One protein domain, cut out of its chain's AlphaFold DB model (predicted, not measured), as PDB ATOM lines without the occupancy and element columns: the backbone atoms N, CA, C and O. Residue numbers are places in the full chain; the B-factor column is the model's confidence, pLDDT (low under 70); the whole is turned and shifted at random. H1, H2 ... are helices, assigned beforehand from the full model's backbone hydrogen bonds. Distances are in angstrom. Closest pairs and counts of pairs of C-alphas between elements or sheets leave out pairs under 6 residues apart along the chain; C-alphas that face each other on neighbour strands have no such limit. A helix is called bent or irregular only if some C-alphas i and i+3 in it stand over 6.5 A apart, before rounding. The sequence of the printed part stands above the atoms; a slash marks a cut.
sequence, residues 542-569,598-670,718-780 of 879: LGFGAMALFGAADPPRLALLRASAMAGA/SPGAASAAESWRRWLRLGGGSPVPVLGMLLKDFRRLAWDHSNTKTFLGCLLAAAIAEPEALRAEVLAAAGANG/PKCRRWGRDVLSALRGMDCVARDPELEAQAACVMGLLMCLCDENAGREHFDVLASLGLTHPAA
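Overview. This is residues 542 to 569, 598 to 670 and 718 to 780 of the 879 residues of the protein "MYND-type domain-containing protein" of Gonium pectorale (UniProt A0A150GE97). Three helices, H5, H9 and H10, make the core, and H1 packs side by side on H5 while H7 packs side by side on H9. H4 and H6 form a side-by-side pair, with H6 across the last part of H9, residues 754 to 758; H2 crosses H10, H3 packs on H1 and meets H2 at a corner, and the short H8 sits by the start of H9. The printed part has 164 residues with ten named helices, H1 to H10 in order along the chain, and no named strand; the class is all helix. The whole is compact, with a radius of gyration of the C-alphas of 15.2 A and spans of 44 by 39 by 33 A.

Along the chain. H1, residues 542 to 552, begins at C-alpha 542 (-22.359, -13.616, -12.658). H2 is residues 555 to 569, and H3, residues 599 to 616, is 23.4 A long and irregular, but only just: C-alphas 613 and 616 are 6.6 A apart. H4 is residues 620 to 628. H5, residues 637 to 653, measures 24.3 A, and H6, residues 655 to 670, 23.1 A. H7 is residues 718 to 732 and H8 residues 735 to 738. H9, residues 741 to 758, measures 25.8 A from C-alpha 741 (-7.625, -4.271, 0.624). H10, residues 764 to 776, ends at C-alpha 776 (-20.999, 1.032, -0.593).

Arrangement. H9 is the hub, touching five helices. It forms a helical hairpin with H10 at 26 degrees, closest C-alphas Leu 753 and Leu 770, 5.8 A. With H5 these two make a bundle, three helices grouped together; Leu 648 and Val 750 are the closest C-alphas of H5 and H9, 6.1 A. H7 touches H9 at a shallow tilt of 12 degrees, opposite ways, Leu 728 to Met 751 at 6.5 A between closest C-alphas. H8 touches H9 only at the corner, only just, with 3 pairs of C-alphas within 8 A. H1 touches H5 at 25 degrees, the same way, C-alphas Ala 546 and Cys 646 closest at 4.3 A. Every O i to N i+4 pair is within hydrogen-bond range in H1, H2, H4, H5, H7, H9 and H10, against 12 of 14 in H3 and 10 of 12 in H6; H8 is too short for such a pair.

Size, cuts and confidence. Residues 570 to 597 and 671 to 717 are not printed, with C-alpha gaps of 26.4 A and 10.9 A. Of the links printed whole, none is long. Mean pLDDT of the printed part is 89.2; residues 565, 568 to 569 and 616 are under 70.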
ATOM      1  N   LEU A 542     -21.962 -14.219 -13.923       87.62
ATOM      2  CA  LEU A 542     -22.359 -13.616 -12.658       87.62
ATOM      3  C   LEU A 542     -22.569 -12.110 -12.779       87.62
ATOM      4  O   LEU A 542     -23.379 -11.571 -12.031       87.62
ATOM      5  N   GLY A 543     -21.933 -11.442 -13.748       85.75
ATOM      6  CA  GLY A 543     -22.207 -10.037 -14.047       85.75
ATOM      7  C   GLY A 543     -23.663  -9.824 -14.473       85.75
ATOM      8  O   GLY A 543     -24.360  -8.987 -13.902       85.75
ATOM      9  N   PHE A 544     -24.170 -10.642 -15.405       84.06
ATOM     10  CA  PHE A 544     -25.581 -10.617 -15.819       84.06
ATOM     11  C   PHE A 544     -26.525 -10.985 -14.690       84.06
ATOM     12  O   PHE A 544     -27.534 -10.309 -14.487       84.06
ATOM     13  N   GLY A 545     -26.179 -12.044 -13.958       87.25
ATOM     14  CA  GLY A 545     -26.944 -12.478 -12.799       87.25
ATOM     15  C   GLY A 545     -27.065 -11.362 -11.765       87.25
ATOM     16  O   GLY A 545     -28.169 -11.052 -11.332       87.25
ATOM     17  N   ALA A 546     -25.956 -10.699 -11.434       87.88
ATOM     18  CA  ALA A 546     -25.922  -9.612 -10.464       87.88
ATOM     19  C   ALA A 546     -26.765  -8.416 -10.916       87.88
ATOM     20  O   ALA A 546     -27.535  -7.892 -10.120       87.88
ATOM     21  N   MET A 547     -26.673  -8.007 -12.185       86.50
ATOM     22  CA  MET A 547     -27.502  -6.914 -12.706       86.50
ATOM     23  C   MET A 547     -28.998  -7.240 -12.634       86.50
ATOM     24  O   MET A 547     -29.779  -6.403 -12.187       86.50
ATOM     25  N   ALA A 548     -29.401  -8.447 -13.044       87.62
ATOM     26  CA  ALA A 548     -30.799  -8.873 -12.983       87.62
ATOM     27  C   ALA A 548     -31.302  -8.962 -11.533       87.62
ATOM     28  O   ALA A 548     -32.408  -8.516 -11.237       87.62
ATOM     29  N   LEU A 549     -30.477  -9.481 -10.617       91.25
ATOM     30  CA  LEU A 549     -30.785  -9.552  -9.188       91.25
ATOM     31  C   LEU A 549     -30.879  -8.159  -8.550       91.25
ATOM     32  O   LEU A 549     -31.816  -7.902  -7.806       91.25
ATOM     33  N   PHE A 550     -29.979  -7.224  -8.869       88.69
ATOM     34  CA  PHE A 550     -30.100  -5.843  -8.391       88.69
ATOM     35  C   PHE A 550     -31.307  -5.121  -8.995       88.69
ATOM     36  O   PHE A 550     -31.948  -4.350  -8.290       88.69
ATOM     37  N   GLY A 551     -31.664  -5.402 -10.252       84.44
ATOM     38  CA  GLY A 551     -32.919  -4.932 -10.843       84.44
ATOM     39  C   GLY A 551     -34.161  -5.524 -10.167       84.44
ATOM     40  O   GLY A 551     -35.212  -4.895 -10.168       84.44
ATOM     41  N   ALA A 552     -34.039  -6.709  -9.563       89.06
ATOM     42  CA  ALA A 552     -35.079  -7.391  -8.792       89.06
ATOM     43  C   ALA A 552     -35.129  -6.973  -7.309       89.06
ATOM     44  O   ALA A 552     -36.109  -7.264  -6.617       89.06
ATOM     45  N   ALA A 553     -34.082  -6.319  -6.804       88.69
ATOM     46  CA  ALA A 553     -33.996  -5.897  -5.416       88.69
ATOM     47  C   ALA A 553     -34.997  -4.772  -5.113       88.69
ATOM     48  O   ALA A 553     -35.258  -3.902  -5.940       88.69
ATOM     49  N   ASP A 554     -35.553  -4.798  -3.902       85.06
ATOM     50  CA  ASP A 554     -36.557  -3.832  -3.460       85.06
ATOM     51  C   ASP A 554     -35.966  -2.403  -3.418       85.06
ATOM     52  O   ASP A 554     -35.040  -2.156  -2.636       85.06
ATOM     53  N   PRO A 555     -36.446  -1.450  -4.239       81.69
ATOM     54  CA  PRO A 555     -35.812  -0.137  -4.360       81.69
ATOM     55  C   PRO A 555     -35.820   0.690  -3.067       81.69
ATOM     56  O   PRO A 555     -34.766   1.241  -2.743       81.69
ATOM     57  N   PRO A 556     -36.912   0.750  -2.271       78.44
ATOM     58  CA  PRO A 556     -36.891   1.376  -0.950       78.44
ATOM     59  C   PRO A 556     -35.831   0.768  -0.031       78.44
ATOM     60  O   PRO A 556     -35.115   1.500   0.652       78.44
ATOM     61  N   ARG A 557     -35.671  -0.562  -0.058       77.75
ATOM     62  CA  ARG A 557     -34.623  -1.254   0.700       77.75
ATOM     63  C   ARG A 557     -33.232  -0.852   0.217       77.75
ATOM     64  O   ARG A 557     -32.390  -0.523   1.042       77.75
ATOM     65  N   LEU A 558     -32.984  -0.826  -1.093       77.56
ATOM     66  CA  LEU A 558     -31.702  -0.371  -1.643       77.56
ATOM     67  C   LEU A 558     -31.406   1.091  -1.287       77.56
ATOM     68  O   LEU A 558     -30.269   1.412  -0.951       77.56
ATOM     69  N   ALA A 559     -32.405   1.972  -1.342       78.00
ATOM     70  CA  ALA A 559     -32.246   3.378  -0.983       78.00
ATOM     71  C   ALA A 559     -31.931   3.553   0.506       78.00
ATOM     72  O   ALA A 559     -31.002   4.284   0.840       78.00
ATOM     73  N   LEU A 560     -32.631   2.827   1.383       76.56
ATOM     74  CA  LEU A 560     -32.361   2.820   2.818       76.56
ATOM     75  C   LEU A 560     -30.946   2.314   3.112       76.56
ATOM     76  O   LEU A 560     -30.188   2.978   3.814       76.56
ATOM     77  N   LEU A 561     -30.549   1.199   2.495       74.81
ATOM     78  CA  LEU A 561     -29.207   0.646   2.655       74.81
ATOM     79  C   LEU A 561     -28.119   1.611   2.160       74.81
ATOM     80  O   LEU A 561     -27.073   1.697   2.796       74.81
ATOM     81  N   ARG A 562     -28.351   2.367   1.075       71.81
ATOM     82  CA  ARG A 562     -27.422   3.411   0.594       71.81
ATOM     83  C   ARG A 562     -27.379   4.636   1.511       71.81
ATOM     84  O   ARG A 562     -26.309   5.206   1.701       71.81
ATOM     85  N   ALA A 563     -28.513   5.043   2.074       74.69
ATOM     86  CA  ALA A 563     -28.574   6.170   3.000       74.69
ATOM     87  C   ALA A 563     -27.806   5.867   4.299       74.69
ATOM     88  O   ALA A 563     -26.960   6.662   4.706       74.69
ATOM     89  N   SER A 564     -28.017   4.683   4.892       71.00
ATOM     90  CA  SER A 564     -27.282   4.219   6.085       71.00
ATOM     91  C   SER A 564     -25.770   4.178   5.860       71.00
ATOM     92  O   SER A 564     -24.976   4.550   6.719       71.00
ATOM     93  N   ALA A 565     -25.387   3.776   4.660       68.56
ATOM     94  CA  ALA A 565     -24.023   3.697   4.190       68.56
ATOM     95  C   ALA A 565     -23.308   5.056   4.119       68.56
ATOM     96  O   ALA A 565     -22.171   5.189   4.574       68.56
ATOM     97  N   MET A 566     -23.974   6.071   3.560       71.62
ATOM     98  CA  MET A 566     -23.420   7.425   3.471       71.62
ATOM     99  C   MET A 566     -23.293   8.077   4.851       71.62
ATOM    100  O   MET A 566     -22.290   8.739   5.102       71.62
ATOM    101  N   ALA A 567     -24.254   7.831   5.748       72.38
ATOM    102  CA  ALA A 567     -24.211   8.316   7.129       72.38
ATOM    103  C   ALA A 567     -23.071   7.679   7.950       72.38
ATOM    104  O   ALA A 567     -22.454   8.342   8.779       72.38
ATOM    105  N   GLY A 568     -22.752   6.403   7.707       61.62
ATOM    106  CA  GLY A 568     -21.649   5.714   8.386       61.62
ATOM    107  C   GLY A 568     -20.258   6.204   7.966       61.62
ATOM    108  O   GLY A 568     -19.349   6.240   8.790       61.62
ATOM    109  N   ALA A 569     -20.089   6.621   6.707       62.34
ATOM    110  CA  ALA A 569     -18.813   7.134   6.201       62.34
ATOM    111  C   ALA A 569     -18.451   8.521   6.767       62.34
ATOM    112  O   ALA A 569     -17.272   8.863   6.842       62.34
ATOM    113  N   SER A 598     -40.932   5.789  -5.531       84.88
ATOM    114  CA  SER A 598     -41.876   5.907  -6.633       84.88
ATOM    115  C   SER A 598     -42.562   4.553  -6.902       84.88
ATOM    116  O   SER A 598     -41.901   3.509  -6.959       84.88
ATOM    117  N   PRO A 599     -43.890   4.534  -7.129       85.62
ATOM    118  CA  PRO A 599     -44.620   3.306  -7.454       85.62
ATOM    119  C   PRO A 599     -44.038   2.553  -8.665       85.62
ATOM    120  O   PRO A 599     -44.118   1.327  -8.743       85.62
ATOM    121  N   GLY A 600     -43.422   3.288  -9.600       87.50
ATOM    122  CA  GLY A 600     -42.778   2.730 -10.787       87.50
ATOM    123  C   GLY A 600     -41.565   1.856 -10.464       87.50
ATOM    124  O   GLY A 600     -41.436   0.780 -11.045       87.50
ATOM    125  N   ALA A 601     -40.717   2.261  -9.514       85.25
ATOM    126  CA  ALA A 601     -39.528   1.498  -9.136       85.25
ATOM    127  C   ALA A 601     -39.901   0.161  -8.472       85.25
ATOM    128  O   ALA A 601     -39.371  -0.889  -8.840       85.25
ATOM    129  N   ALA A 602     -40.860   0.162  -7.542       88.12
ATOM    130  CA  ALA A 602     -41.322  -1.072  -6.897       88.12
ATOM    131  C   ALA A 602     -41.955  -2.048  -7.910       88.12
ATOM    132  O   ALA A 602     -41.690  -3.253  -7.873       88.12
ATOM    133  N   SER A 603     -42.741  -1.525  -8.861       90.00
ATOM    134  CA  SER A 603     -43.303  -2.319  -9.960       90.00
ATOM    135  C   SER A 603     -42.217  -2.886 -10.881       90.00
ATOM    136  O   SER A 603     -42.331  -4.030 -11.322       90.00
ATOM    137  N   ALA A 604     -41.163  -2.113 -11.165       89.44
ATOM    138  CA  ALA A 604     -40.010  -2.559 -11.945       89.44
ATOM    139  C   ALA A 604     -39.307  -3.751 -11.285       89.44
ATOM    140  O   ALA A 604     -39.092  -4.780 -11.929       89.44
ATOM    141  N   ALA A 605     -39.019  -3.635  -9.987       90.12
ATOM    142  CA  ALA A 605     -38.371  -4.688  -9.217       90.12
ATOM    143  C   ALA A 605     -39.228  -5.952  -9.106       90.12
ATOM    144  O   ALA A 605     -38.724  -7.067  -9.241       90.12
ATOM    145  N   GLU A 606     -40.542  -5.809  -8.911       91.50
ATOM    146  CA  GLU A 606     -41.452  -6.958  -8.947       91.50
ATOM    147  C   GLU A 606     -41.504  -7.609 -10.338       91.50
ATOM    148  O   GLU A 606     -41.539  -8.835 -10.423       91.50
ATOM    149  N   SER A 607     -41.444  -6.828 -11.423       91.12
ATOM    150  CA  SER A 607     -41.376  -7.354 -12.796       91.12
ATOM    151  C   SER A 607     -40.121  -8.216 -13.005       91.12
ATOM    152  O   SER A 607     -40.217  -9.337 -13.511       91.12
ATOM    153  N   TRP A 608     -38.956  -7.775 -12.516       92.62
ATOM    154  CA  TRP A 608     -37.721  -8.571 -12.536       92.62
ATOM    155  C   TRP A 608     -37.788  -9.823 -11.651       92.62
ATOM    156  O   TRP A 608     -37.451 -10.911 -12.122       92.62
ATOM    157  N   ARG A 609     -38.282  -9.719 -10.408       91.88
ATOM    158  CA  ARG A 609     -38.482 -10.887  -9.519       91.88
ATOM    159  C   ARG A 609     -39.429 -11.908 -10.124       91.88
ATOM    160  O   ARG A 609     -39.236 -13.116  -9.990       91.88
ATOM    161  N   ARG A 610     -40.496 -11.436 -10.759       89.81
ATOM    162  CA  ARG A 610     -41.437 -12.280 -11.485       89.81
ATOM    163  C   ARG A 610     -40.732 -12.999 -12.633       89.81
ATOM    164  O   ARG A 610     -40.794 -14.222 -12.714       89.81
ATOM    165  N   TRP A 611     -40.003 -12.261 -13.467       90.25
ATOM    166  CA  TRP A 611     -39.271 -12.828 -14.595       90.25
ATOM    167  C   TRP A 611     -38.235 -13.887 -14.166       90.25
ATOM    168  O   TRP A 611     -38.205 -14.975 -14.747       90.25
ATOM    169  N   LEU A 612     -37.453 -13.630 -13.107       90.38
ATOM    170  CA  LEU A 612     -36.488 -14.594 -12.553       90.38
ATOM    171  C   LEU A 612     -37.170 -15.908 -12.129       90.38
ATOM    172  O   LEU A 612     -36.680 -16.991 -12.463       90.38
ATOM    173  N   ARG A 613     -38.344 -15.821 -11.481       87.56
ATOM    174  CA  ARG A 613     -39.123 -16.980 -11.004       87.56
ATOM    175  C   ARG A 613     -39.760 -17.813 -12.124       87.56
ATOM    176  O   ARG A 613     -39.817 -19.033 -12.004       87.56
ATOM    177  N   LEU A 614     -40.218 -17.198 -13.216       81.06
ATOM    178  CA  LEU A 614     -40.989 -17.870 -14.286       81.06
ATOM    179  C   LEU A 614     -40.159 -18.563 -15.375       81.06
ATOM    180  O   LEU A 614     -40.684 -18.943 -16.424       81.06
ATOM    181  N   GLY A 615     -38.855 -18.717 -15.163       70.88
ATOM    182  CA  GLY A 615     -37.969 -19.328 -16.152       70.88
ATOM    183  C   GLY A 615     -37.032 -18.352 -16.855       70.88
ATOM    184  O   GLY A 615     -36.400 -18.748 -17.834       70.88
ATOM    185  N   GLY A 616     -36.880 -17.130 -16.328       67.50
ATOM    186  CA  GLY A 616     -35.707 -16.293 -16.588       67.50
ATOM    187  C   GLY A 616     -34.397 -16.944 -16.123       67.50
ATOM    188  O   GLY A 616     -33.337 -16.683 -16.683       67.50
ATOM    189  N   GLY A 617     -34.499 -17.869 -15.162       80.38
ATOM    190  CA  GLY A 617     -33.369 -18.559 -14.555       80.38
ATOM    191  C   GLY A 617     -32.747 -17.665 -13.495       80.38
ATOM    192  O   GLY A 617     -32.045 -16.712 -13.816       80.38
ATOM    193  N   SER A 618     -33.006 -17.961 -12.222       91.75
ATOM    194  CA  SER A 618     -32.233 -17.347 -11.144       91.75
ATOM    195  C   SER A 618     -30.768 -17.791 -11.265       91.75
ATOM    196  O   SER A 618     -30.527 -18.977 -11.506       91.75
ATOM    197  N   PRO A 619     -29.779 -16.888 -11.115       93.19
ATOM    198  CA  PRO A 619     -28.363 -17.257 -11.084       93.19
ATOM    199  C   PRO A 619     -27.962 -17.938  -9.762       93.19
ATOM    200  O   PRO A 619     -26.848 -18.442  -9.651       93.19
ATOM    201  N   VAL A 620     -28.850 -17.989  -8.763       95.88
ATOM    202  CA  VAL A 620     -28.578 -18.561  -7.437       95.88
ATOM    203  C   VAL A 620     -28.082 -20.018  -7.481       95.88
ATOM    204  O   VAL A 620     -27.079 -20.297  -6.827       95.88
ATOM    205  N   PRO A 621     -28.638 -20.936  -8.297       95.69
ATOM    206  CA  PRO A 621     -28.093 -22.289  -8.425       95.69
ATOM    207  C   PRO A 621     -26.664 -22.315  -8.988       95.69
ATOM    208  O   PRO A 621     -25.869 -23.186  -8.639       95.69
ATOM    209  N   VAL A 622     -26.305 -21.349  -9.846       95.12
ATOM    210  CA  VAL A 622     -24.924 -21.209 -10.342       95.12
ATOM    211  C   VAL A 622     -24.010 -20.768  -9.201       95.12
ATOM    212  O   VAL A 622     -22.927 -21.326  -9.054       95.12
ATOM    213  N   LEU A 623     -24.453 -19.837  -8.348       96.06
ATOM    214  CA  LEU A 623     -23.716 -19.451  -7.141       96.06
ATOM    215  C   LEU A 623     -23.527 -20.636  -6.187       96.06
ATOM    216  O   LEU A 623     -22.416 -20.839  -5.710       96.06
ATOM    217  N   GLY A 624     -24.559 -21.456  -5.966       96.06
ATOM    218  CA  GLY A 624     -24.467 -22.687  -5.171       96.06
ATOM    219  C   GLY A 624     -23.437 -23.676  -5.717       96.06
ATOM    220  O   GLY A 624     -22.578 -24.167  -4.981       96.06
ATOM    221  N   MET A 625     -23.459 -23.905  -7.033       95.25
ATOM    222  CA  MET A 625     -22.459 -24.720  -7.729       95.25
ATOM    223  C   MET A 625     -21.038 -24.158  -7.555       95.25
ATOM    224  O   MET A 625     -20.127 -24.899  -7.186       95.25
ATOM    225  N   LEU A 626     -20.839 -22.855  -7.774       95.12
ATOM    226  CA  LEU A 626     -19.531 -22.204  -7.626       95.12
ATOM    227  C   LEU A 626     -19.031 -22.225  -6.179       95.12
ATOM    228  O   LEU A 626     -17.845 -22.426  -5.948       95.12
ATOM    229  N   LEU A 627     -19.922 -22.062  -5.201       94.81
ATOM    230  CA  LEU A 627     -19.614 -22.157  -3.775       94.81
ATOM    231  C   LEU A 627     -19.186 -23.572  -3.371       94.81
ATOM    232  O   LEU A 627     -18.253 -23.742  -2.584       94.81
ATOM    233  N   LYS A 628     -19.838 -24.594  -3.931       93.81
ATOM    234  CA  LYS A 628     -19.485 -25.999  -3.711       93.81
ATOM    235  C   LYS A 628     -18.099 -26.330  -4.263       93.81
ATOM    236  O   LYS A 628     -17.318 -26.995  -3.585       93.81
ATOM    237  N   ASP A 629     -17.789 -25.854  -5.466       92.12
ATOM    238  CA  ASP A 629     -16.526 -26.140  -6.153       92.12
ATOM    239  C   ASP A 629     -15.460 -25.047  -5.963       92.12
ATOM    240  O   ASP A 629     -14.398 -25.122  -6.573       92.12
ATOM    241  N   PHE A 630     -15.690 -24.075  -5.072       92.81
ATOM    242  CA  PHE A 630     -14.926 -22.825  -4.947       92.81
ATOM    243  C   PHE A 630     -13.400 -23.004  -4.980       92.81
ATOM    244  O   PHE A 630     -12.700 -22.272  -5.675       92.81
ATOM    245  N   ARG A 631     -12.878 -24.011  -4.267       90.44
ATOM    246  CA  ARG A 631     -11.432 -24.295  -4.158       90.44
ATOM    247  C   ARG A 631     -10.800 -24.900  -5.413       90.44
ATOM    248  O   ARG A 631      -9.580 -24.960  -5.502       90.44
ATOM    249  N   ARG A 632     -11.609 -25.420  -6.335       88.25
ATOM    250  CA  ARG A 632     -11.151 -26.029  -7.594       88.25
ATOM    251  C   ARG A 632     -11.060 -25.013  -8.725       88.25
ATOM    252  O   ARG A 632     -10.493 -25.320  -9.767       88.25
ATOM    253  N   LEU A 633     -11.651 -23.839  -8.530       89.94
ATOM    254  CA  LEU A 633     -11.758 -22.822  -9.559       89.94
ATOM    255  C   LEU A 633     -10.554 -21.890  -9.508       89.94
ATOM    256  O   LEU A 633     -10.064 -21.537  -8.435       89.94
ATOM    257  N   ALA A 634     -10.096 -21.481 -10.687       90.31
ATOM    258  CA  ALA A 634      -9.175 -20.369 -10.806       90.31
ATOM    259  C   ALA A 634      -9.964 -19.069 -10.628       90.31
ATOM    260  O   ALA A 634     -11.002 -18.865 -11.262       90.31
ATOM    261  N   TRP A 635      -9.467 -18.200  -9.757       92.88
ATOM    262  CA  TRP A 635     -10.057 -16.902  -9.483       92.88
ATOM    263  C   TRP A 635      -9.035 -15.825  -9.812       92.88
ATOM    264  O   TRP A 635      -7.920 -15.836  -9.289       92.88
ATOM    265  N   ASP A 636      -9.419 -14.899 -10.682       92.38
ATOM    266  CA  ASP A 636      -8.698 -13.650 -10.877       92.38
ATOM    267  C   ASP A 636      -9.423 -12.496 -10.170       92.38
ATOM    268  O   ASP A 636     -10.483 -12.666  -9.552       92.38
ATOM    269  N   HIS A 637      -8.835 -11.303 -10.243       92.19
ATOM    270  CA  HIS A 637      -9.396 -10.110  -9.622       92.19
ATOM    271  C   HIS A 637     -10.812  -9.789 -10.147       92.19
ATOM    272  O   HIS A 637     -11.709  -9.486  -9.360       92.19
ATOM    273  N   SER A 638     -11.044  -9.899 -11.460       89.44
ATOM    274  CA  SER A 638     -12.324  -9.546 -12.087       89.44
ATOM    275  C   SER A 638     -13.429 -10.546 -11.731       89.44
ATOM    276  O   SER A 638     -14.529 -10.151 -11.327       89.44
ATOM    277  N   ASN A 639     -13.117 -11.840 -11.785       90.75
ATOM    278  CA  ASN A 639     -14.049 -12.921 -11.488       90.75
ATOM    279  C   ASN A 639     -14.401 -12.954 -10.000       90.75
ATOM    280  O   ASN A 639     -15.569 -13.122  -9.655       90.75
ATOM    281  N   THR A 640     -13.428 -12.711  -9.114       94.06
ATOM    282  CA  THR A 640     -13.677 -12.606  -7.666       94.06
ATOM    283  C   THR A 640     -14.612 -11.441  -7.354       94.06
ATOM    284  O   THR A 640     -15.612 -11.609  -6.656       94.06
ATOM    285  N   LYS A 641     -14.327 -10.263  -7.922       92.12
ATOM    286  CA  LYS A 641     -15.143  -9.054  -7.763       92.12
ATOM    287  C   LYS A 641     -16.589  -9.277  -8.219       92.12
ATOM    288  O   LYS A 641     -17.531  -8.936  -7.502       92.12
ATOM    289  N   THR A 642     -16.762  -9.886  -9.390       90.94
ATOM    290  CA  THR A 642     -18.079 -10.184  -9.973       90.94
ATOM    291  C   THR A 642     -18.834 -11.226  -9.148       90.94
ATOM    292  O   THR A 642     -20.028 -11.064  -8.892       90.94
ATOM    293  N   PHE A 643     -18.141 -12.257  -8.656       94.94
ATOM    294  CA  PHE A 643     -18.715 -13.278  -7.783       94.94
ATOM    295  C   PHE A 643     -19.237 -12.709  -6.465       94.94
ATOM    296  O   PHE A 643     -20.396 -12.940  -6.117       94.94
ATOM    297  N   LEU A 644     -18.433 -11.897  -5.774       95.06
ATOM    298  CA  LEU A 644     -18.850 -11.226  -4.539       95.06
ATOM    299  C   LEU A 644     -20.022 -10.266  -4.780       95.06
ATOM    300  O   LEU A 644     -20.968 -10.235  -3.992       95.06
ATOM    301  N   GLY A 645     -19.999  -9.521  -5.890       93.50
ATOM    302  CA  GLY A 645     -21.110  -8.658  -6.294       93.50
ATOM    303  C   GLY A 645     -22.410  -9.429  -6.547       93.50
ATOM    304  O   GLY A 645     -23.479  -8.985  -6.133       93.50
ATOM    305  N   CYS A 646     -22.326 -10.606  -7.172       94.75
ATOM    306  CA  CYS A 646     -23.481 -11.459  -7.446       94.75
ATOM    307  C   CYS A 646     -24.042 -12.121  -6.178       94.75
ATOM    308  O   CYS A 646     -25.259 -12.151  -6.006       94.75
ATOM    309  N   LEU A 647     -23.183 -12.572  -5.253       96.06
ATOM    310  CA  LEU A 647     -23.604 -13.064  -3.932       96.06
ATOM    311  C   LEU A 647     -24.344 -11.985  -3.134       96.06
ATOM    312  O   LEU A 647     -25.402 -12.257  -2.572       96.06
ATOM    313  N   LEU A 648     -23.819 -10.754  -3.124       95.31
ATOM    314  CA  LEU A 648     -24.479  -9.615  -2.488       95.31
ATOM    315  C   LEU A 648     -25.853  -9.343  -3.118       95.31
ATOM    316  O   LEU A 648     -26.842  -9.198  -2.401       95.31
ATOM    317  N   ALA A 649     -25.929  -9.314  -4.452       94.06
ATOM    318  CA  ALA A 649     -27.186  -9.110  -5.170       94.06
ATOM    319  C   ALA A 649     -28.213 -10.207  -4.841       94.06
ATOM    320  O   ALA A 649     -29.371  -9.911  -4.550       94.06
ATOM    321  N   ALA A 650     -27.775 -11.468  -4.831       95.31
ATOM    322  CA  ALA A 650     -28.610 -12.627  -4.537       95.31
ATOM    323  C   ALA A 650     -29.131 -12.601  -3.099       95.31
ATOM    324  O   ALA A 650     -30.303 -12.870  -2.866       95.31
ATOM    325  N   ALA A 651     -28.296 -12.210  -2.140       94.69
ATOM    326  CA  ALA A 651     -28.712 -12.088  -0.752       94.69
ATOM    327  C   ALA A 651     -29.781 -11.012  -0.535       94.69
ATOM    328  O   ALA A 651     -30.643 -11.153   0.331       94.69
ATOM    329  N   ILE A 652     -29.730  -9.927  -1.305       92.19
ATOM    330  CA  ILE A 652     -30.706  -8.840  -1.195       92.19
ATOM    331  C   ILE A 652     -32.014  -9.215  -1.905       92.19
ATOM    332  O   ILE A 652     -33.091  -8.956  -1.360       92.19
ATOM    333  N   ALA A 653     -31.924  -9.803  -3.100       92.19
ATOM    334  CA  ALA A 653     -33.069 -10.059  -3.973       92.19
ATOM    335  C   ALA A 653     -33.766 -11.408  -3.717       92.19
ATOM    336  O   ALA A 653     -34.993 -11.480  -3.770       92.19
ATOM    337  N   GLU A 654     -33.007 -12.466  -3.423       93.81
ATOM    338  CA  GLU A 654     -33.488 -13.844  -3.241       93.81
ATOM    339  C   GLU A 654     -32.810 -14.543  -2.033       93.81
ATOM    340  O   GLU A 654     -32.219 -15.618  -2.188       93.81
ATOM    341  N   PRO A 655     -32.895 -13.976  -0.809       94.38
ATOM    342  CA  PRO A 655     -32.165 -14.467   0.368       94.38
ATOM    343  C   PRO A 655     -32.432 -15.942   0.686       94.38
ATOM    344  O   PRO A 655     -31.500 -16.680   0.985       94.38
ATOM    345  N   GLU A 656     -33.687 -16.389   0.582       94.19
ATOM    346  CA  GLU A 656     -34.068 -17.771   0.906       94.19
ATOM    347  C   GLU A 656     -33.517 -18.788  -0.098       94.19
ATOM    348  O   GLU A 656     -33.055 -19.861   0.287       94.19
ATOM    349  N   ALA A 657     -33.517 -18.445  -1.392       94.25
ATOM    350  CA  ALA A 657     -32.936 -19.306  -2.417       94.25
ATOM    351  C   ALA A 657     -31.420 -19.420  -2.213       94.25
ATOM    352  O   ALA A 657     -30.867 -20.519  -2.254       94.25
ATOM    353  N   LEU A 658     -30.749 -18.295  -1.931       96.00
ATOM    354  CA  LEU A 658     -29.312 -18.288  -1.673       96.00
ATOM    355  C   LEU A 658     -28.965 -19.066  -0.400       96.00
ATOM    356  O   LEU A 658     -28.012 -19.841  -0.401       96.00
ATOM    357  N   ARG A 659     -29.757 -18.910   0.667       95.00
ATOM    358  CA  ARG A 659     -29.614 -19.674   1.911       95.00
ATOM    359  C   ARG A 659     -29.669 -21.181   1.645       95.00
ATOM    360  O   ARG A 659     -28.812 -21.907   2.143       95.00
ATOM    361  N   ALA A 660     -30.633 -21.649   0.850       95.38
ATOM    362  CA  ALA A 660     -30.759 -23.065   0.510       95.38
ATOM    363  C   ALA A 660     -29.510 -23.607  -0.211       95.38
ATOM    364  O   ALA A 660     -28.994 -24.663   0.158       95.38
ATOM    365  N   GLU A 661     -28.979 -22.860  -1.181       96.31
ATOM    366  CA  GLU A 661     -27.760 -23.233  -1.910       96.31
ATOM    367  C   GLU A 661     -26.505 -23.215  -1.024       96.31
ATOM    368  O   GLU A 661     -25.667 -24.115  -1.105       96.31
ATOM    369  N   VAL A 662     -26.385 -22.232  -0.125       94.75
ATOM    370  CA  VAL A 662     -25.290 -22.153   0.856       94.75
ATOM    371  C   VAL A 662     -25.305 -23.363   1.792       94.75
ATOM    372  O   VAL A 662     -24.266 -23.991   2.012       94.75
ATOM    373  N   LEU A 663     -26.478 -23.738   2.313       94.12
ATOM    374  CA  LEU A 663     -26.625 -24.920   3.166       94.12
ATOM    375  C   LEU A 663     -26.291 -26.212   2.405       94.12
ATOM    376  O   LEU A 663     -25.592 -27.077   2.940       94.12
ATOM    377  N   ALA A 664     -26.716 -26.326   1.143       93.94
ATOM    378  CA  ALA A 664     -26.374 -27.461   0.288       93.94
ATOM    379  C   ALA A 664     -24.855 -27.562   0.033       93.94
ATOM    380  O   ALA A 664     -24.276 -28.650   0.131       93.94
ATOM    381  N   ALA A 665     -24.188 -26.435  -0.233       93.12
ATOM    382  CA  ALA A 665     -22.737 -26.372  -0.419       93.12
ATOM    383  C   ALA A 665     -21.965 -26.716   0.870       93.12
ATOM    384  O   ALA A 665     -20.955 -27.428   0.817       93.12
ATOM    385  N   ALA A 666     -22.451 -26.269   2.032       93.06
ATOM    386  CA  ALA A 666     -21.866 -26.604   3.328       93.06
ATOM    387  C   ALA A 666     -21.992 -28.105   3.647       93.06
ATOM    388  O   ALA A 666     -21.027 -28.720   4.107       93.06
ATOM    389  N   GLY A 667     -23.146 -28.713   3.348       93.25
ATOM    390  CA  GLY A 667     -23.385 -30.146   3.547       93.25
ATOM    391  C   GLY A 667     -22.455 -31.032   2.714       93.25
ATOM    392  O   GLY A 667     -21.885 -31.987   3.237       93.25
ATOM    393  N   ALA A 668     -22.213 -30.668   1.451       90.50
ATOM    394  CA  ALA A 668     -21.375 -31.447   0.535       90.50
ATOM    395  C   ALA A 668     -19.899 -31.574   0.972       90.50
ATOM    396  O   ALA A 668     -19.217 -32.506   0.549       90.50
ATOM    397  N   ASN A 669     -19.400 -30.658   1.809       81.44
ATOM    398  CA  ASN A 669     -18.009 -30.651   2.272       81.44
ATOM    399  C   ASN A 669     -17.774 -31.471   3.557       81.44
ATOM    400  O   ASN A 669     -16.626 -31.770   3.887       81.44
ATOM    401  N   GLY A 670     -18.832 -31.842   4.287       77.56
ATOM    402  CA  GLY A 670     -18.716 -32.495   5.598       77.56
ATOM    403  C   GLY A 670     -18.327 -33.977   5.559       77.56
ATOM    404  O   GLY A 670     -17.686 -34.463   6.490       77.56
ATOM    405  N   PRO A 718     -23.475 -25.548  13.057       88.06
ATOM    406  CA  PRO A 718     -22.032 -25.391  13.201       88.06
ATOM    407  C   PRO A 718     -21.278 -25.765  11.918       88.06
ATOM    408  O   PRO A 718     -20.151 -25.295  11.717       88.06
ATOM    409  N   LYS A 719     -21.889 -26.564  11.028       89.06
ATOM    410  CA  LYS A 719     -21.349 -26.864   9.699       89.06
ATOM    411  C   LYS A 719     -21.341 -25.634   8.793       89.06
ATOM    412  O   LYS A 719     -20.283 -25.352   8.233       89.06
ATOM    413  N   CYS A 720     -22.430 -24.856   8.708       89.81
ATOM    414  CA  CYS A 720     -22.442 -23.623   7.899       89.81
ATOM    415  C   CYS A 720     -21.401 -22.617   8.428       89.81
ATOM    416  O   CYS A 720     -20.614 -22.080   7.651       89.81
ATOM    417  N   ARG A 721     -21.285 -22.446   9.758       89.25
ATOM    418  CA  ARG A 721     -20.252 -21.578  10.377       89.25
ATOM    419  C   ARG A 721     -18.821 -22.011  10.088       89.25
ATOM    420  O   ARG A 721     -17.943 -21.167   9.903       89.25
ATOM    421  N   ARG A 722     -18.544 -23.314  10.080       91.56
ATOM    422  CA  ARG A 722     -17.223 -23.826   9.700       91.56
ATOM    423  C   ARG A 722     -16.956 -23.582   8.217       91.56
ATOM    424  O   ARG A 722     -15.940 -22.984   7.891       91.56
ATOM    425  N   TRP A 723     -17.895 -23.970   7.361       93.31
ATOM    426  CA  TRP A 723     -17.780 -23.814   5.916       93.31
ATOM    427  C   TRP A 723     -17.585 -22.349   5.497       93.31
ATOM    428  O   TRP A 723     -16.685 -22.054   4.716       93.31
ATOM    429  N   GLY A 724     -18.338 -21.407   6.071       89.69
ATOM    430  CA  GLY A 724     -18.180 -19.986   5.756       89.69
ATOM    431  C   GLY A 724     -16.805 -19.438   6.144       89.69
ATOM    432  O   GLY A 724     -16.200 -18.693   5.374       89.69
ATOM    433  N   ARG A 725     -16.248 -19.863   7.290       91.12
ATOM    434  CA  ARG A 725     -14.858 -19.534   7.665       91.12
ATOM    435  C   ARG A 725     -13.846 -20.138   6.696       91.12
ATOM    436  O   ARG A 725     -12.882 -19.470   6.340       91.12
ATOM    437  N   ASP A 726     -14.084 -21.366   6.250       92.50
ATOM    438  CA  ASP A 726     -13.222 -22.066   5.300       92.50
ATOM    439  C   ASP A 726     -13.216 -21.404   3.913       92.50
ATOM    440  O   ASP A 726     -12.161 -21.336   3.278       92.50
ATOM    441  N   VAL A 727     -14.365 -20.900   3.445       92.00
ATOM    442  CA  VAL A 727     -14.485 -20.132   2.194       92.00
ATOM    443  C   VAL A 727     -13.846 -18.753   2.339       92.00
ATOM    444  O   VAL A 727     -13.063 -18.368   1.478       92.00
ATOM    445  N   LEU A 728     -14.092 -18.034   3.440       93.25
ATOM    446  CA  LEU A 728     -13.452 -16.736   3.691       93.25
ATOM    447  C   LEU A 728     -11.926 -16.862   3.792       93.25
ATOM    448  O   LEU A 728     -11.197 -16.040   3.242       93.25
ATOM    449  N   SER A 729     -11.428 -17.904   4.460       93.88
ATOM    450  CA  SER A 729      -9.995 -18.189   4.519       93.88
ATOM    451  C   SER A 729      -9.425 -18.504   3.138       93.88
ATOM    452  O   SER A 729      -8.308 -18.089   2.846       93.88
ATOM    453  N   ALA A 730     -10.171 -19.227   2.296       93.94
ATOM    454  CA  ALA A 730      -9.758 -19.494   0.923       93.94
ATOM    455  C   ALA A 730      -9.725 -18.202   0.092       93.94
ATOM    456  O   ALA A 730      -8.723 -17.961  -0.569       93.94
ATOM    457  N   LEU A 731     -10.756 -17.350   0.193       93.56
ATOM    458  CA  LEU A 731     -10.818 -16.032  -0.453       93.56
ATOM    459  C   LEU A 731      -9.615 -15.161  -0.068       93.56
ATOM    460  O   LEU A 731      -8.937 -14.642  -0.947       93.56
ATOM    461  N   ARG A 732      -9.307 -15.046   1.231       94.06
ATOM    462  CA  ARG A 732      -8.149 -14.281   1.737       94.06
ATOM    463  C   ARG A 732      -6.800 -14.840   1.293       94.06
ATOM    464  O   ARG A 732      -5.839 -14.092   1.183       94.06
ATOM    465  N   GLY A 733      -6.724 -16.147   1.056       94.75
ATOM    466  CA  GLY A 733      -5.520 -16.796   0.542       94.75
ATOM    467  C   GLY A 733      -5.266 -16.547  -0.948       94.75
ATOM    468  O   GLY A 733      -4.211 -16.936  -1.437       94.75
ATOM    469  N   MET A 734      -6.207 -15.939  -1.680       95.19
ATOM    470  CA  MET A 734      -6.031 -15.644  -3.103       95.19
ATOM    471  C   MET A 734      -5.197 -14.378  -3.292       95.19
ATOM    472  O   MET A 734      -5.512 -13.330  -2.726       95.19
ATOM    473  N   ASP A 735      -4.196 -14.444  -4.171       94.75
ATOM    474  CA  ASP A 735      -3.297 -13.323  -4.477       94.75
ATOM    475  C   ASP A 735      -4.040 -12.031  -4.839       94.75
ATOM    476  O   ASP A 735      -3.632 -10.945  -4.434       94.75
ATOM    477  N   CYS A 736      -5.133 -12.124  -5.603       94.31
ATOM    478  CA  CYS A 736      -5.895 -10.950  -6.027       94.31
ATOM    479  C   CYS A 736      -6.665 -10.272  -4.888       94.31
ATOM    480  O   CYS A 736      -6.910  -9.075  -4.980       94.31
ATOM    481  N   VAL A 737      -7.045 -11.016  -3.844       95.31
ATOM    482  CA  VAL A 737      -7.716 -10.476  -2.652       95.31
ATOM    483  C   VAL A 737      -6.675  -9.936  -1.680       95.31
ATOM    484  O   VAL A 737      -6.812  -8.822  -1.203       95.31
ATOM    485  N   ALA A 738      -5.582 -10.669  -1.457       95.31
ATOM    486  CA  ALA A 738      -4.503 -10.232  -0.573       95.31
ATOM    487  C   ALA A 738      -3.810  -8.938  -1.047       95.31
ATOM    488  O   ALA A 738      -3.287  -8.180  -0.234       95.31
ATOM    489  N   ARG A 739      -3.781  -8.681  -2.364       95.50
ATOM    490  CA  ARG A 739      -3.201  -7.459  -2.953       95.50
ATOM    491  C   ARG A 739      -4.158  -6.270  -2.998       95.50
ATOM    492  O   ARG A 739      -3.701  -5.167  -3.279       95.50
ATOM    493  N   ASP A 740      -5.448  -6.488  -2.761       95.06
ATOM    494  CA  ASP A 740      -6.478  -5.459  -2.862       95.06
ATOM    495  C   ASP A 740      -7.286  -5.388  -1.553       95.06
ATOM    496  O   ASP A 740      -8.229  -6.162  -1.359       95.06
ATOM    497  N   PRO A 741      -6.933  -4.451  -0.651       93.56
ATOM    498  CA  PRO A 741      -7.625  -4.271   0.624       93.56
ATOM    499  C   PRO A 741      -9.122  -3.978   0.480       93.56
ATOM    500  O   PRO A 741      -9.901  -4.354   1.357       93.56
ATOM    501  N   GLU A 742      -9.539  -3.326  -0.610       91.88
ATOM    502  CA  GLU A 742     -10.954  -3.072  -0.880       91.88
ATOM    503  C   GLU A 742     -11.655  -4.404  -1.161       91.88
ATOM    504  O   GLU A 742     -12.621  -4.773  -0.489       91.88
ATOM    505  N   LEU A 743     -11.111  -5.201  -2.085       93.19
ATOM    506  CA  LEU A 743     -11.670  -6.514  -2.399       93.19
ATOM    507  C   LEU A 743     -11.695  -7.450  -1.177       93.19
ATOM    508  O   LEU A 743     -12.655  -8.207  -1.012       93.19
ATOM    509  N   GLU A 744     -10.691  -7.384  -0.295       94.81
ATOM    510  CA  GLU A 744     -10.704  -8.115   0.977       94.81
ATOM    511  C   GLU A 744     -11.840  -7.650   1.899       94.81
ATOM    512  O   GLU A 744     -12.579  -8.485   2.436       94.81
ATOM    513  N   ALA A 745     -12.022  -6.337   2.064       92.56
ATOM    514  CA  ALA A 745     -13.111  -5.779   2.860       92.56
ATOM    515  C   ALA A 745     -14.481  -6.198   2.303       92.56
ATOM    516  O   ALA A 745     -15.367  -6.607   3.063       92.56
ATOM    517  N   GLN A 746     -14.641  -6.193   0.976       92.75
ATOM    518  CA  GLN A 746     -15.843  -6.696   0.317       92.75
ATOM    519  C   GLN A 746     -16.064  -8.183   0.594       92.75
ATOM    520  O   GLN A 746     -17.180  -8.581   0.927       92.75
ATOM    521  N   ALA A 747     -15.018  -9.005   0.476       94.75
ATOM    522  CA  ALA A 747     -15.101 -10.436   0.743       94.75
ATOM    523  C   ALA A 747     -15.533 -10.702   2.191       94.75
ATOM    524  O   ALA A 747     -16.443 -11.496   2.425       94.75
ATOM    525  N   ALA A 748     -14.943  -9.999   3.161       93.69
ATOM    526  CA  ALA A 748     -15.315 -10.113   4.568       93.69
ATOM    527  C   ALA A 748     -16.783  -9.727   4.807       93.69
ATOM    528  O   ALA A 748     -17.508 -10.452   5.490       93.69
ATOM    529  N   CYS A 749     -17.231  -8.626   4.199       93.62
ATOM    530  CA  CYS A 749     -18.600  -8.138   4.304       93.62
ATOM    531  C   CYS A 749     -19.622  -9.129   3.719       93.62
ATOM    532  O   CYS A 749     -20.561  -9.540   4.404       93.62
ATOM    533  N   VAL A 750     -19.401  -9.585   2.480       94.25
ATOM    534  CA  VAL A 750     -20.285 -10.543   1.795       94.25
ATOM    535  C   VAL A 750     -20.332 -11.872   2.543       94.25
ATOM    536  O   VAL A 750     -21.414 -12.419   2.743       94.25
ATOM    537  N   MET A 751     -19.191 -12.377   3.019       94.44
ATOM    538  CA  MET A 751     -19.167 -13.613   3.802       94.44
ATOM    539  C   MET A 751     -19.881 -13.457   5.145       94.44
ATOM    540  O   MET A 751     -20.630 -14.353   5.525       94.44
ATOM    541  N   GLY A 752     -19.717 -12.326   5.838       93.62
ATOM    542  CA  GLY A 752     -20.492 -12.018   7.043       93.62
ATOM    543  C   GLY A 752     -21.995 -12.058   6.771       93.62
ATOM    544  O   GLY A 752     -22.750 -12.676   7.518       93.62
ATOM    545  N   LEU A 753     -22.424 -11.484   5.648       93.81
ATOM    546  CA  LEU A 753     -23.821 -11.477   5.238       93.81
ATOM    547  C   LEU A 753     -24.353 -12.890   4.928       93.81
ATOM    548  O   LEU A 753     -25.459 -13.227   5.355       93.81
ATOM    549  N   LEU A 754     -23.569 -13.749   4.264       93.56
ATOM    550  CA  LEU A 754     -23.946 -15.158   4.055       93.56
ATOM    551  C   LEU A 754     -24.078 -15.906   5.384       93.56
ATOM    552  O   LEU A 754     -24.964 -16.747   5.543       93.56
ATOM    553  N   MET A 755     -23.225 -15.580   6.356       92.94
ATOM    554  CA  MET A 755     -23.313 -16.163   7.689       92.94
ATOM    555  C   MET A 755     -24.579 -15.733   8.430       92.94
ATOM    556  O   MET A 755     -25.195 -16.578   9.076       92.94
ATOM    557  N   CYS A 756     -24.997 -14.475   8.285       93.31
ATOM    558  CA  CYS A 756     -26.279 -13.999   8.806       93.31
ATOM    559  C   CYS A 756     -27.463 -14.721   8.159       93.31
ATOM    560  O   CYS A 756     -28.393 -15.087   8.864       93.31
ATOM    561  N   LEU A 757     -27.423 -14.997   6.848       91.75
ATOM    562  CA  LEU A 757     -28.480 -15.774   6.177       91.75
ATOM    563  C   LEU A 757     -28.608 -17.204   6.723       91.75
ATOM    564  O   LEU A 757     -29.703 -17.757   6.760       91.75
ATOM    565  N   CYS A 758     -27.495 -17.815   7.131       90.94
ATOM    566  CA  CYS A 758     -27.484 -19.146   7.743       90.94
ATOM    567  C   CYS A 758     -27.932 -19.157   9.215       90.94
ATOM    568  O   CYS A 758     -28.181 -20.238   9.754       90.94
ATOM    569  N   ASP A 759     -27.975 -18.004   9.884       90.69
ATOM    570  CA  ASP A 759     -28.241 -17.896  11.315       90.69
ATOM    571  C   ASP A 759     -29.642 -17.342  11.558       90.69
ATOM    572  O   ASP A 759     -29.880 -16.146  11.451       90.69
ATOM    573  N   GLU A 760     -30.577 -18.218  11.930       84.50
ATOM    574  CA  GLU A 760     -31.960 -17.822  12.242       84.50
ATOM    575  C   GLU A 760     -32.052 -16.831  13.410       84.50
ATOM    576  O   GLU A 760     -33.059 -16.142  13.552       84.50
ATOM    577  N   ASN A 761     -30.997 -16.736  14.229       87.06
ATOM    578  CA  ASN A 761     -30.915 -15.796  15.342       87.06
ATOM    579  C   ASN A 761     -30.203 -14.491  14.965       87.06
ATOM    580  O   ASN A 761     -30.192 -13.560  15.774       87.06
ATOM    581  N   ALA A 762     -29.584 -14.401  13.782       85.75
ATOM    582  CA  ALA A 762     -29.013 -13.143  13.328       85.75
ATOM    583  C   ALA A 762     -30.158 -12.153  13.103       85.75
ATOM    584  O   ALA A 762     -30.985 -12.307  12.206       85.75
ATOM    585  N   GLY A 763     -30.222 -11.130  13.957       87.06
ATOM    586  CA  GLY A 763     -31.217 -10.076  13.831       87.06
ATOM    587  C   GLY A 763     -31.152  -9.429  12.446       87.06
ATOM    588  O   GLY A 763     -30.070  -9.217  11.893       87.06
ATOM    589  N   ARG A 764     -32.322  -9.075  11.902       88.75
ATOM    590  CA  ARG A 764     -32.457  -8.401  10.600       88.75
ATOM    591  C   ARG A 764     -31.587  -7.144  10.495       88.75
ATOM    592  O   ARG A 764     -31.028  -6.877   9.439       88.75
ATOM    593  N   GLU A 765     -31.411  -6.436  11.608       88.56
ATOM    594  CA  GLU A 765     -30.543  -5.259  11.717       88.56
ATOM    595  C   GLU A 765     -29.089  -5.567  11.340       88.56
ATOM    596  O   GLU A 765     -28.479  -4.820  10.580       88.56
ATOM    597  N   HIS A 766     -28.536  -6.692  11.803       90.38
ATOM    598  CA  HIS A 766     -27.154  -7.056  11.490       90.38
ATOM    599  C   HIS A 766     -26.987  -7.413  10.008       90.38
ATOM    600  O   HIS A 766     -26.003  -7.017   9.382       90.38
ATOM    601  N   PHE A 767     -27.973  -8.109   9.430       91.75
ATOM    602  CA  PHE A 767     -28.013  -8.358   7.990       91.75
ATOM    603  C   PHE A 767     -28.045  -7.043   7.203       91.75
ATOM    604  O   PHE A 767     -27.269  -6.881   6.264       91.75
ATOM    605  N   ASP A 768     -28.914  -6.103   7.579       89.62
ATOM    606  CA  ASP A 768     -29.073  -4.841   6.855       89.62
ATOM    607  C   ASP A 768     -27.816  -3.951   6.982       89.62
ATOM    608  O   ASP A 768     -27.408  -3.341   5.994       89.62
ATOM    609  N   VAL A 769     -27.117  -3.950   8.126       89.19
ATOM    610  CA  VAL A 769     -25.813  -3.265   8.272       89.19
ATOM    611  C   VAL A 769     -24.764  -3.849   7.321       89.19
ATOM    612  O   VAL A 769     -24.092  -3.101   6.610       89.19
ATOM    613  N   LEU A 770     -24.635  -5.177   7.259       91.19
ATOM    614  CA  LEU A 770     -23.678  -5.822   6.353       91.19
ATOM    615  C   LEU A 770     -24.071  -5.628   4.883       91.19
ATOM    616  O   LEU A 770     -23.220  -5.340   4.049       91.19
ATOM    617  N   ALA A 771     -25.358  -5.711   4.549       90.25
ATOM    618  CA  ALA A 771     -25.831  -5.432   3.197       90.25
ATOM    619  C   ALA A 771     -25.524  -3.981   2.789       90.25
ATOM    620  O   ALA A 771     -25.067  -3.742   1.672       90.25
ATOM    621  N   SER A 772     -25.718  -3.023   3.699       88.56
ATOM    622  CA  SER A 772     -25.393  -1.608   3.495       88.56
ATOM    623  C   SER A 772     -23.900  -1.407   3.229       88.56
ATOM    624  O   SER A 772     -23.539  -0.803   2.218       88.56
ATOM    625  N   LEU A 773     -23.035  -2.000   4.057       88.88
ATOM    626  CA  LEU A 773     -21.582  -1.955   3.873       88.88
ATOM    627  C   LEU A 773     -21.136  -2.640   2.569       88.88
ATOM    628  O   LEU A 773     -20.204  -2.197   1.907       88.88
ATOM    629  N   GLY A 774     -21.801  -3.722   2.162       88.44
ATOM    630  CA  GLY A 774     -21.523  -4.375   0.883       88.44
ATOM    631  C   GLY A 774     -21.879  -3.486  -0.310       88.44
ATOM    632  O   GLY A 774     -21.154  -3.466  -1.304       88.44
ATOM    633  N   LEU A 775     -22.979  -2.732  -0.213       88.00
ATOM    634  CA  LEU A 775     -23.481  -1.859  -1.277       88.00
ATOM    635  C   LEU A 775     -22.659  -0.576  -1.464       88.00
ATOM    636  O   LEU A 775     -22.682  -0.017  -2.562       88.00
ATOM    637  N   THR A 776     -21.932  -0.107  -0.444       85.69
ATOM    638  CA  THR A 776     -20.999   1.032  -0.593       85.69
ATOM    639  C   THR A 776     -19.738   0.675  -1.334       85.69
ATOM    640  O   THR A 776     -19.067   1.568  -1.853       85.69
ATOM    641  N   HIS A 777     -19.410  -0.613  -1.382       87.19
ATOM    642  CA  HIS A 777     -18.164  -1.053  -1.959       87.19
ATOM    643  C   HIS A 777     -18.061  -0.606  -3.429       87.19
ATOM    644  O   HIS A 777     -19.005  -0.844  -4.199       87.19
ATOM    645  N   PRO A 778     -16.931  -0.016  -3.874       82.00
ATOM    646  CA  PRO A 778     -16.759   0.441  -5.257       82.00
ATOM    647  C   PRO A 778     -17.070  -0.643  -6.296       82.00
ATOM    648  O   PRO A 778     -17.603  -0.364  -7.371       82.00
ATOM    649  N   ALA A 779     -16.805  -1.907  -5.954       76.81
ATOM    650  CA  ALA A 779     -17.138  -3.045  -6.799       76.81
ATOM    651  C   ALA A 779     -18.636  -3.312  -6.976       76.81
ATOM    652  O   ALA A 779     -19.055  -3.708  -8.061       76.81
ATOM    653  N   ALA A 780     -19.428  -3.134  -5.918       84.00
ATOM    654  CA  ALA A 780     -20.869  -3.341  -5.964       84.00
ATOM    655  C   ALA A 780     -21.565  -2.153  -6.634       84.00
ATOM    656  O   ALA A 780     -22.528  -2.346  -7.374       84.00
TER     657      ALA A 780